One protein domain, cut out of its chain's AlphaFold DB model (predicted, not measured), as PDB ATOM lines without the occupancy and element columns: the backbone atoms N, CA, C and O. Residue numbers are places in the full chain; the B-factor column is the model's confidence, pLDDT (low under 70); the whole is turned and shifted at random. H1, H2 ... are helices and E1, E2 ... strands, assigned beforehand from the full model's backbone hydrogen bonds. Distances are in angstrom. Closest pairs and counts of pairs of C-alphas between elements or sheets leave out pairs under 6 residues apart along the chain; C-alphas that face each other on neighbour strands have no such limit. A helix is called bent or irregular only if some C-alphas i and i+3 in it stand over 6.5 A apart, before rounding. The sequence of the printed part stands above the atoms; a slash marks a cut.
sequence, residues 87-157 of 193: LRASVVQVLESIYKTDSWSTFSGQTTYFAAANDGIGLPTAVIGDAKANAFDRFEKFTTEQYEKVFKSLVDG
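Overview. This is residues 87 to 157 of the 193 residues of the protein "BMP family ABC transporter substrate-binding protein" of Desulfitobacterium dehalogenans (UniProt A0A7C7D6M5). A loose, flat frame of three helices that do not pack on one another: H1 stands at one end, E1 and H2 at the other, and H3 folds back toward the middle. The long unnamed stretch of residues 100 to 129 loops from H1 across to E1. The printed part has 71 residues, in the order H1, E1, H2, H3; it is mostly helix, with 34 residues in named elements, under half. The radius of gyration of the C-alphas is 15.8 A, and they span 45 by 31 by 15 A.

Along the chain. H1, residues 87 to 99, begins at C-alpha 87 (138.880, 310.293, 212.057) and is 18.2 A long. E1 is residues 130 to 134. H2, residues 135 to 138, is irregular, with C-alphas 135 and 138 7.1 A apart. H3, residues 144 to 155, is 15.9 A long and ends at C-alpha 155 (132.138, 294.329, 215.453).

Arrangement. H1 is apart from E1, H2 and H3. E1 pairs with no named strand; E1 and H2 meet only through their link. H2 and H3 are close but not clearly touching; their closest C-alphas, of Phe 136 and Thr 144, are 6.3 A apart. E1 and H3 are only just apart, at 8.2 A between closest C-alphas. Every O i to N i+4 pair is within hydrogen-bond range in H1 and H3; H2 is too short for one, and its one O i to N i+3 pair is not within range.

Size, cuts and confidence. The two C-alphas farthest apart, of Asp 102 and Glu 140, are 46.4 A apart. The printed part has no cut. The link from H1 to E1 is long; the other two are tight. No printed residue is under 70 in pLDDT.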
ATOM      1  N   LEU A  87     139.103 308.847 212.008       92.69
ATOM      2  CA  LEU A  87     138.880 310.293 212.057       92.69
ATOM      3  C   LEU A  87     138.182 310.781 210.786       92.69
ATOM      4  O   LEU A  87     137.165 311.463 210.865       92.69
ATOM      5  N   ARG A  88     138.652 310.356 209.606       91.31
ATOM      6  CA  ARG A  88     137.995 310.691 208.334       91.31
ATOM      7  C   ARG A  88     136.562 310.163 208.284       91.31
ATOM      8  O   ARG A  88     135.663 310.921 207.936       91.31
ATOM      9  N   ALA A  89     136.361 308.888 208.611       91.50
ATOM     10  CA  ALA A  89     135.042 308.263 208.576       91.50
ATOM     11  C   ALA A  89     134.073 308.967 209.537       91.50
ATOM     12  O   ALA A  89     132.987 309.352 209.123       91.50
ATOM     13  N   SER A  90     134.502 309.229 210.774       93.50
ATOM     14  CA  SER A  90     133.692 309.917 211.786       93.50
ATOM     15  C   SER A  90     133.283 311.330 211.364       93.50
ATOM     16  O   SER A  90     132.106 311.676 211.443       93.50
ATOM     17  N   VAL A  91     134.217 312.130 210.838       94.88
ATOM     18  CA  VAL A  91     133.921 313.485 210.351       94.88
ATOM     19  C   VAL A  91     132.959 313.439 209.166       94.88
ATOM     20  O   VAL A  91     131.998 314.204 209.135       94.88
ATOM     21  N   VAL A  92     133.179 312.534 208.207       95.00
ATOM     22  CA  VAL A  92     132.284 312.379 207.051       95.00
ATOM     23  C   VAL A  92     130.884 311.971 207.502       95.00
ATOM     24  O   VAL A  92     129.936 312.636 207.107       95.00
ATOM     25  N   GLN A  93     130.744 310.968 208.373       93.81
ATOM     26  CA  GLN A  93     129.441 310.525 208.886       93.81
ATOM     27  C   GLN A  93     128.661 311.677 209.542       93.81
ATOM     28  O   GLN A  93     127.476 311.867 209.269       93.81
ATOM     29  N   VAL A  94     129.332 312.499 210.357       95.25
ATOM     30  CA  VAL A  94     128.699 313.660 211.001       95.25
ATOM     31  C   VAL A  94     128.313 314.733 209.978       95.25
ATOM     32  O   VAL A  94     127.195 315.244 210.022       95.25
ATOM     33  N   LEU A  95     129.192 315.066 209.029       96.94
ATOM     34  CA  LEU A  95     128.885 316.053 207.987       96.94
ATOM     35  C   LEU A  95     127.738 315.586 207.085       96.94
ATOM     36  O   LEU A  95     126.873 316.382 206.730       96.94
ATOM     37  N   GLU A  96     127.684 314.303 206.738       96.62
ATOM     38  CA  GLU A  96     126.573 313.733 205.975       96.62
ATOM     39  C   GLU A  96     125.252 313.825 206.742       96.62
ATOM     40  O   GLU A  96     124.235 314.169 206.134       96.62
ATOM     41  N   SER A  97     125.280 313.647 208.069       96.50
ATOM     42  CA  SER A  97     124.098 313.835 208.919       96.50
ATOM     43  C   SER A  97     123.508 315.246 208.836       96.50
ATOM     44  O   SER A  97     122.298 315.417 208.942       96.50
ATOM     45  N   ILE A  98     124.352 316.254 208.602       96.62
ATOM     46  CA  ILE A  98     123.948 317.661 208.498       96.62
ATOM     47  C   ILE A  98     123.525 317.996 207.066       96.62
ATOM     48  O   ILE A  98     122.469 318.580 206.845       96.62
ATOM     49  N   TYR A  99     124.356 317.647 206.081       97.69
ATOM     50  CA  TYR A  99     124.215 318.156 204.715       97.69
ATOM     51  C   TYR A  99     123.442 317.237 203.768       97.69
ATOM     52  O   TYR A  99     122.991 317.706 202.724       97.69
ATOM     53  N   LYS A 100     123.331 315.937 204.073       97.81
ATOM     54  CA  LYS A 100     122.715 314.951 203.169       97.81
ATOM     55  C   LYS A 100     121.432 314.344 203.717       97.81
ATOM     56  O   LYS A 100     120.530 314.081 202.928       97.81
ATOM     57  N   THR A 101     121.360 314.086 205.021       97.06
ATOM     58  CA  THR A 101     120.269 313.280 205.598       97.06
ATOM     59  C   THR A 101     119.402 314.011 206.617       97.06
ATOM     60  O   THR A 101     118.419 313.427 207.059       97.06
ATOM     61  N   ASP A 102     119.742 315.252 206.986       96.44
ATOM     62  CA  ASP A 102     119.021 316.058 207.990       96.44
ATOM     63  C   ASP A 102     118.786 315.303 209.320       96.44
ATOM     64  O   ASP A 102     117.745 315.388 209.967       96.44
ATOM     65  N   SER A 103     119.773 314.498 209.722       96.31
ATOM     66  CA  SER A 103     119.736 313.617 210.894       96.31
ATOM     67  C   SER A 103     120.744 314.019 211.974       96.31
ATOM     68  O   SER A 103     121.126 313.195 212.809       96.31
ATOM     69  N   TRP A 104     121.155 315.293 211.993       95.69
ATOM     70  CA  TRP A 104     122.095 315.864 212.970       95.69
ATOM     71  C   TRP A 104     121.697 315.601 214.429       95.69
ATOM     72  O   TRP A 104     122.565 315.424 215.285       95.69
ATOM     73  N   SER A 105     120.397 315.487 214.715       95.88
ATOM     74  CA  SER A 105     119.876 315.123 216.041       95.88
ATOM     75  C   SER A 105     120.428 313.797 216.583       95.88
ATOM     76  O   SER A 105     120.464 313.605 217.794       95.88
ATOM     77  N   THR A 106     120.921 312.910 215.711       93.88
ATOM     78  CA  THR A 106     121.600 311.653 216.076       93.88
ATOM     79  C   THR A 106     122.951 311.887 216.761       93.88
ATOM     80  O   THR A 106     123.423 311.035 217.507       93.88
ATOM     81  N   PHE A 107     123.599 313.025 216.514       94.38
ATOM     82  CA  PHE A 107     124.935 313.344 217.029       94.38
ATOM     83  C   PHE A 107     124.924 314.532 217.998       94.38
ATOM     84  O   PHE A 107     125.775 314.629 218.880       94.38
ATOM     85  N   SER A 108     123.969 315.451 217.850       95.69
ATOM     86  CA  SER A 108     123.929 316.693 218.618       95.69
ATOM     87  C   SER A 108     123.700 316.462 220.115       95.69
ATOM     88  O   SER A 108     122.804 315.712 220.493       95.69
ATOM     89  N   GLY A 109     124.446 317.169 220.969       95.56
ATOM     90  CA  GLY A 109     124.198 317.192 222.417       95.56
ATOM     91  C   GLY A 109     124.592 315.916 223.166       95.56
ATOM     92  O   GLY A 109     124.229 315.770 224.330       95.56
ATOM     93  N   GLN A 110     125.336 315.008 222.527       94.06
ATOM     94  CA  GLN A 110     125.778 313.759 223.137       94.06
ATOM     95  C   GLN A 110     127.196 313.366 222.718       94.06
ATOM     96  O   GLN A 110     127.731 313.842 221.718       94.06
ATOM     97  N   THR A 111     127.795 312.458 223.485       93.88
ATOM     98  CA  THR A 111     129.045 311.796 223.104       93.88
ATOM     99  C   THR A 111     128.736 310.660 222.138       93.88
ATOM    100  O   THR A 111     127.974 309.750 222.463       93.88
ATOM    101  N   THR A 112     129.362 310.678 220.965       92.31
ATOM    102  CA  THR A 112     129.306 309.567 220.009       92.31
ATOM    103  C   THR A 112     130.569 308.725 220.110       92.31
ATOM    104  O   THR A 112     131.681 309.247 220.044       92.31
ATOM    105  N   TYR A 113     130.397 307.410 220.234       91.69
ATOM    106  CA  TYR A 113     131.504 306.460 220.250       91.69
ATOM    107  C   TYR A 113     131.731 305.873 218.859       91.69
ATOM    108  O   TYR A 113     130.818 305.338 218.231       91.69
ATOM    109  N   PHE A 114     132.979 305.945 218.407       93.12
ATOM    110  CA  PHE A 114     133.445 305.321 217.175       93.12
ATOM    111  C   PHE A 114     134.317 304.111 217.534       93.12
ATOM    112  O   PHE A 114     135.313 304.235 218.243       93.12
ATOM    113  N   ALA A 115     133.900 302.935 217.082       93.81
ATOM    114  CA  ALA A 115     134.466 301.619 217.349       93.81
ATOM    115  C   ALA A 115     134.507 300.794 216.048       93.81
ATOM    116  O   ALA A 115     134.196 301.297 214.973       93.81
ATOM    117  N   ALA A 116     134.867 299.511 216.128       94.88
ATOM    118  CA  ALA A 116     134.930 298.644 214.948       94.88
ATOM    119  C   ALA A 116     133.600 298.601 214.168       94.88
ATOM    120  O   ALA A 116     133.600 298.637 212.945       94.88
ATOM    121  N   ALA A 117     132.464 298.583 214.876       94.06
ATOM    122  CA  ALA A 117     131.133 298.448 214.281       94.06
ATOM    123  C   ALA A 117     130.674 299.641 213.415       94.06
ATOM    124  O   ALA A 117     129.694 299.508 212.687       94.06
ATOM    125  N   ASN A 118     131.341 300.795 213.497       92.38
ATOM    126  CA  ASN A 118     131.011 302.001 212.726       92.38
ATOM    127  C   ASN A 118     132.253 302.661 212.104       92.38
ATOM    128  O   ASN A 118     132.337 303.891 212.018       92.38
ATOM    129  N   ASP A 119     133.220 301.833 211.694       92.00
ATOM    130  CA  ASP A 119     134.456 302.246 211.013       92.00
ATOM    131  C   ASP A 119     135.315 303.233 211.824       92.00
ATOM    132  O   ASP A 119     136.085 304.032 211.287       92.00
ATOM    133  N   GLY A 120     135.179 303.194 213.149       95.44
ATOM    134  CA  GLY A 120     135.891 304.063 214.074       95.44
ATOM    135  C   GLY A 120     137.344 303.680 214.315       95.44
ATOM    136  O   GLY A 120     138.141 304.533 214.706       95.44
ATOM    137  N   ILE A 121     137.691 302.415 214.084       95.88
ATOM    138  CA  ILE A 121     139.039 301.860 214.234       95.88
ATOM    139  C   ILE A 121     139.254 300.733 213.223       95.88
ATOM    140  O   ILE A 121     138.293 300.127 212.756       95.88
ATOM    141  N   GLY A 122     140.514 300.412 212.945       96.44
ATOM    142  CA  GLY A 122     140.886 299.249 212.141       96.44
ATOM    143  C   GLY A 122     142.381 299.191 211.845       96.44
ATOM    144  O   GLY A 122     143.138 300.084 212.234       96.44
ATOM    145  N   LEU A 123     142.802 298.153 211.127       97.62
ATOM    146  CA  LEU A 123     144.104 298.101 210.463       97.62
ATOM    147  C   LEU A 123     143.947 298.406 208.963       97.62
ATOM    148  O   LEU A 123     142.909 298.065 208.386       97.62
ATOM    149  N   PRO A 124     144.960 298.996 208.302       96.19
ATOM    150  CA  PRO A 124     144.986 299.112 206.851       96.19
ATOM    151  C   PRO A 124     144.954 297.722 206.213       96.19
ATOM    152  O   PRO A 124     145.714 296.836 206.601       96.19
ATOM    153  N   THR A 125     144.087 297.531 205.220       95.38
ATOM    154  CA  THR A 125     143.974 296.277 204.450       95.38
ATOM    155  C   THR A 125     144.404 296.436 202.990       95.38
ATOM    156  O   THR A 125     144.689 295.443 202.325       95.38
ATOM    157  N   ALA A 126     144.516 297.672 202.500       94.62
ATOM    158  CA  ALA A 126     144.875 298.003 201.124       94.62
ATOM    159  C   ALA A 126     146.070 298.961 201.072       94.62
ATOM    160  O   ALA A 126     146.321 299.702 202.022       94.62
ATOM    161  N   VAL A 127     146.769 298.980 199.937       96.12
ATOM    162  CA  VAL A 127     147.873 299.911 199.680       96.12
ATOM    163  C   VAL A 127     147.380 301.039 198.776       96.12
ATOM    164  O   VAL A 127     146.873 300.815 197.678       96.12
ATOM    165  N   ILE A 128     147.531 302.284 199.226       93.25
ATOM    166  CA  ILE A 128     147.280 303.489 198.430       93.25
ATOM    167  C   ILE A 128     148.045 303.399 197.108       93.25
ATOM    168  O   ILE A 128     149.261 303.221 197.087       93.25
ATOM    169  N   GLY A 129     147.312 303.558 196.006       93.62
ATOM    170  CA  GLY A 129     147.860 303.510 194.651       93.62
ATOM    171  C   GLY A 129     147.950 302.109 194.043       93.62
ATOM    172  O   GLY A 129     148.217 302.013 192.849       93.62
ATOM    173  N   ASP A 130     147.665 301.045 194.800       94.31
ATOM    174  CA  ASP A 130     147.661 299.670 194.296       94.31
ATOM    175  C   ASP A 130     146.458 298.878 194.831       94.31
ATOM    176  O   ASP A 130     146.467 298.322 195.928       94.31
ATOM    177  N   ALA A 131     145.412 298.785 194.009       89.75
ATOM    178  CA  ALA A 131     144.176 298.080 194.346       89.75
ATOM    179  C   ALA A 131     144.324 296.549 194.447       89.75
ATOM    180  O   ALA A 131     143.375 295.879 194.851       89.75
ATOM    181  N   LYS A 132     145.463 295.981 194.031       91.69
ATOM    182  CA  LYS A 132     145.732 294.536 194.105       91.69
ATOM    183  C   LYS A 132     146.662 294.174 195.256       91.69
ATOM    184  O   LYS A 132     146.753 292.996 195.596       91.69
ATOM    185  N   ALA A 133     147.356 295.152 195.828       92.94
ATOM    186  CA  ALA A 133     148.249 294.921 196.947       92.94
ATOM    187  C   ALA A 133     147.469 294.746 198.255       92.94
ATOM    188  O   ALA A 133     146.490 295.440 198.537       92.94
ATOM    189  N   ASN A 134     147.955 293.816 199.070       93.88
ATOM    190  CA  ASN A 134     147.452 293.549 200.406       93.88
ATOM    191  C   ASN A 134     148.363 294.244 201.420       93.88
ATOM    192  O   ASN A 134     149.563 293.988 201.419       93.88
ATOM    193  N   ALA A 135     147.805 295.077 202.303       97.12
ATOM    194  CA  ALA A 135     148.592 295.787 203.314       97.12
ATOM    195  C   ALA A 135     149.150 294.890 204.438       97.12
ATOM    196  O   ALA A 135     149.894 295.365 205.295       97.12
ATOM    197  N   PHE A 136     148.817 293.597 204.428       97.62
ATOM    198  CA  PHE A 136     149.404 292.586 205.307       97.62
ATOM    199  C   PHE A 136     150.736 292.029 204.780       97.62
ATOM    200  O   PHE A 136     151.322 291.148 205.403       97.62
ATOM    201  N   ASP A 137     151.248 292.567 203.670       96.50
ATOM    202  CA  ASP A 137     152.524 292.206 203.044       96.50
ATOM    203  C   ASP A 137     153.747 292.324 203.971       96.50
ATOM    204  O   ASP A 137     154.770 291.685 203.727       96.50
ATOM    205  N   ARG A 138     153.646 293.115 205.048       97.12
ATOM    206  CA  ARG A 138     154.722 293.322 206.034       97.12
ATOM    207  C   ARG A 138     154.618 292.443 207.290       97.12
ATOM    208  O   ARG A 138     155.504 292.519 208.145       97.12
ATOM    209  N   PHE A 139     153.583 291.611 207.417       96.94
ATOM    210  CA  PHE A 139     153.493 290.602 208.477       96.94
ATOM    211  C   PHE A 139     154.149 289.287 208.052       96.94
ATOM    212  O   PHE A 139     154.014 288.847 206.917       96.94
ATOM    213  N   GLU A 140     154.808 288.604 208.992       93.44
ATOM    214  CA  GLU A 140     155.419 287.296 208.710       93.44
ATOM    215  C   GLU A 140     154.419 286.136 208.780       93.44
ATOM    216  O   GLU A 140     154.487 285.197 207.992       93.44
ATOM    217  N   LYS A 141     153.516 286.166 209.768       93.12
ATOM    218  CA  LYS A 141     152.609 285.044 210.082       93.12
ATOM    219  C   LYS A 141     151.148 285.442 210.241       93.12
ATOM    220  O   LYS A 141     150.291 284.566 210.215       93.12
ATOM    221  N   PHE A 142     150.877 286.726 210.464       94.94
ATOM    222  CA  PHE A 142     149.529 287.222 210.703       94.94
ATOM    223  C   PHE A 142     148.874 287.593 209.374       94.94
ATOM    224  O   PHE A 142     149.390 288.449 208.660       94.94
ATOM    225  N   THR A 143     147.775 286.927 209.026       96.25
ATOM    226  CA  THR A 143     147.124 287.083 207.717       96.25
ATOM    227  C   THR A 143     145.890 287.979 207.785       96.25
ATOM    228  O   THR A 143     145.313 288.198 208.855       96.25
ATOM    229  N   THR A 144     145.435 288.454 206.624       96.38
ATOM    230  CA  THR A 144     144.195 289.232 206.505       96.38
ATOM    231  C   THR A 144     142.993 288.454 207.037       96.38
ATOM    232  O   THR A 144     142.195 289.013 207.779       96.38
ATOM    233  N   GLU A 145     142.894 287.149 206.776       96.81
ATOM    234  CA  GLU A 145     141.783 286.321 207.261       96.81
ATOM    235  C   GLU A 145     141.793 286.177 208.790       96.81
ATOM    236  O   GLU A 145     140.742 286.061 209.423       96.81
ATOM    237  N   GLN A 146     142.977 286.151 209.411       96.25
ATOM    238  CA  GLN A 146     143.095 286.146 210.870       96.25
ATOM    239  C   GLN A 146     142.685 287.498 211.454       96.25
ATOM    240  O   GLN A 146     141.951 287.529 212.442       96.25
ATOM    241  N   TYR A 147     143.097 288.599 210.822       97.12
ATOM    242  CA  TYR A 147     142.631 289.932 211.185       97.12
ATOM    243  C   TYR A 147     141.114 290.060 211.064       97.12
ATOM    244  O   TYR A 147     140.478 290.482 212.020       97.12
ATOM    245  N   GLU A 148     140.517 289.643 209.950       97.31
ATOM    246  CA  GLU A 148     139.071 289.724 209.726       97.31
ATOM    247  C   GLU A 148     138.277 288.954 210.784       97.31
ATOM    248  O   GLU A 148     137.234 289.427 211.236       97.31
ATOM    249  N   LYS A 149     138.781 287.801 211.242       96.44
ATOM    250  CA  LYS A 149     138.169 287.052 212.352       96.44
ATOM    251  C   LYS A 149     138.185 287.850 213.657       96.44
ATOM    252  O   LYS A 149     137.157 287.934 214.324       96.44
ATOM    253  N   VAL A 150     139.326 288.445 214.009       95.62
ATOM    254  CA  VAL A 150     139.459 289.271 215.222       95.62
ATOM    255  C   VAL A 150     138.619 290.542 215.100       95.62
ATOM    256  O   VAL A 150     137.871 290.881 216.012       95.62
ATOM    257  N   PHE A 151     138.667 291.220 213.957       97.25
ATOM    258  CA  PHE A 151     137.890 292.429 213.706       97.25
ATOM    259  C   PHE A 151     136.390 292.149 213.791       97.25
ATOM    260  O   PHE A 151     135.668 292.882 214.463       97.25
ATOM    261  N   LYS A 152     135.925 291.036 213.213       97.69
ATOM    262  CA  LYS A 152     134.533 290.601 213.336       97.69
ATOM    263  C   LYS A 152     134.117 290.410 214.794       97.69
ATOM    264  O   LYS A 152     133.046 290.887 215.147       97.69
ATOM    265  N   SER A 153     134.967 289.814 215.636       96.56
ATOM    266  CA  SER A 153     134.646 289.667 217.064       96.56
ATOM    267  C   SER A 153     134.513 290.997 217.815       96.56
ATOM    268  O   SER A 153     133.788 291.078 218.802       96.56
ATOM    269  N   LEU A 154     135.178 292.058 217.336       96.38
ATOM    270  CA  LEU A 154     135.010 293.416 217.867       96.38
ATOM    271  C   LEU A 154     133.726 294.071 217.340       96.38
ATOM    272  O   LEU A 154     133.078 294.822 218.064       96.38
ATOM    273  N   VAL A 155     133.367 293.812 216.079       96.88
ATOM    274  CA  VAL A 155     132.138 294.329 215.453       96.88
ATOM    275  C   VAL A 155     130.893 293.704 216.081       96.88
ATOM    276  O   VAL A 155     129.932 294.417 216.358       96.88
ATOM    277  N   ASP A 156     130.898 292.388 216.303       96.62
ATOM    278  CA  ASP A 156     129.760 291.659 216.876       96.62
ATOM    279  C   ASP A 156     129.730 291.656 218.414       96.62
ATOM    280  O   ASP A 156     128.741 291.225 219.010       96.62
ATOM    281  N   GLY A 157     130.782 292.174 219.057       95.12
ATOM    282  CA  GLY A 157     130.885 292.304 220.510       95.12
ATOM    283  C   GLY A 157     131.160 290.994 221.249       95.12
ATOM    284  O   GLY A 157     131.106 290.977 222.478       95.12
TER     285      GLY A 157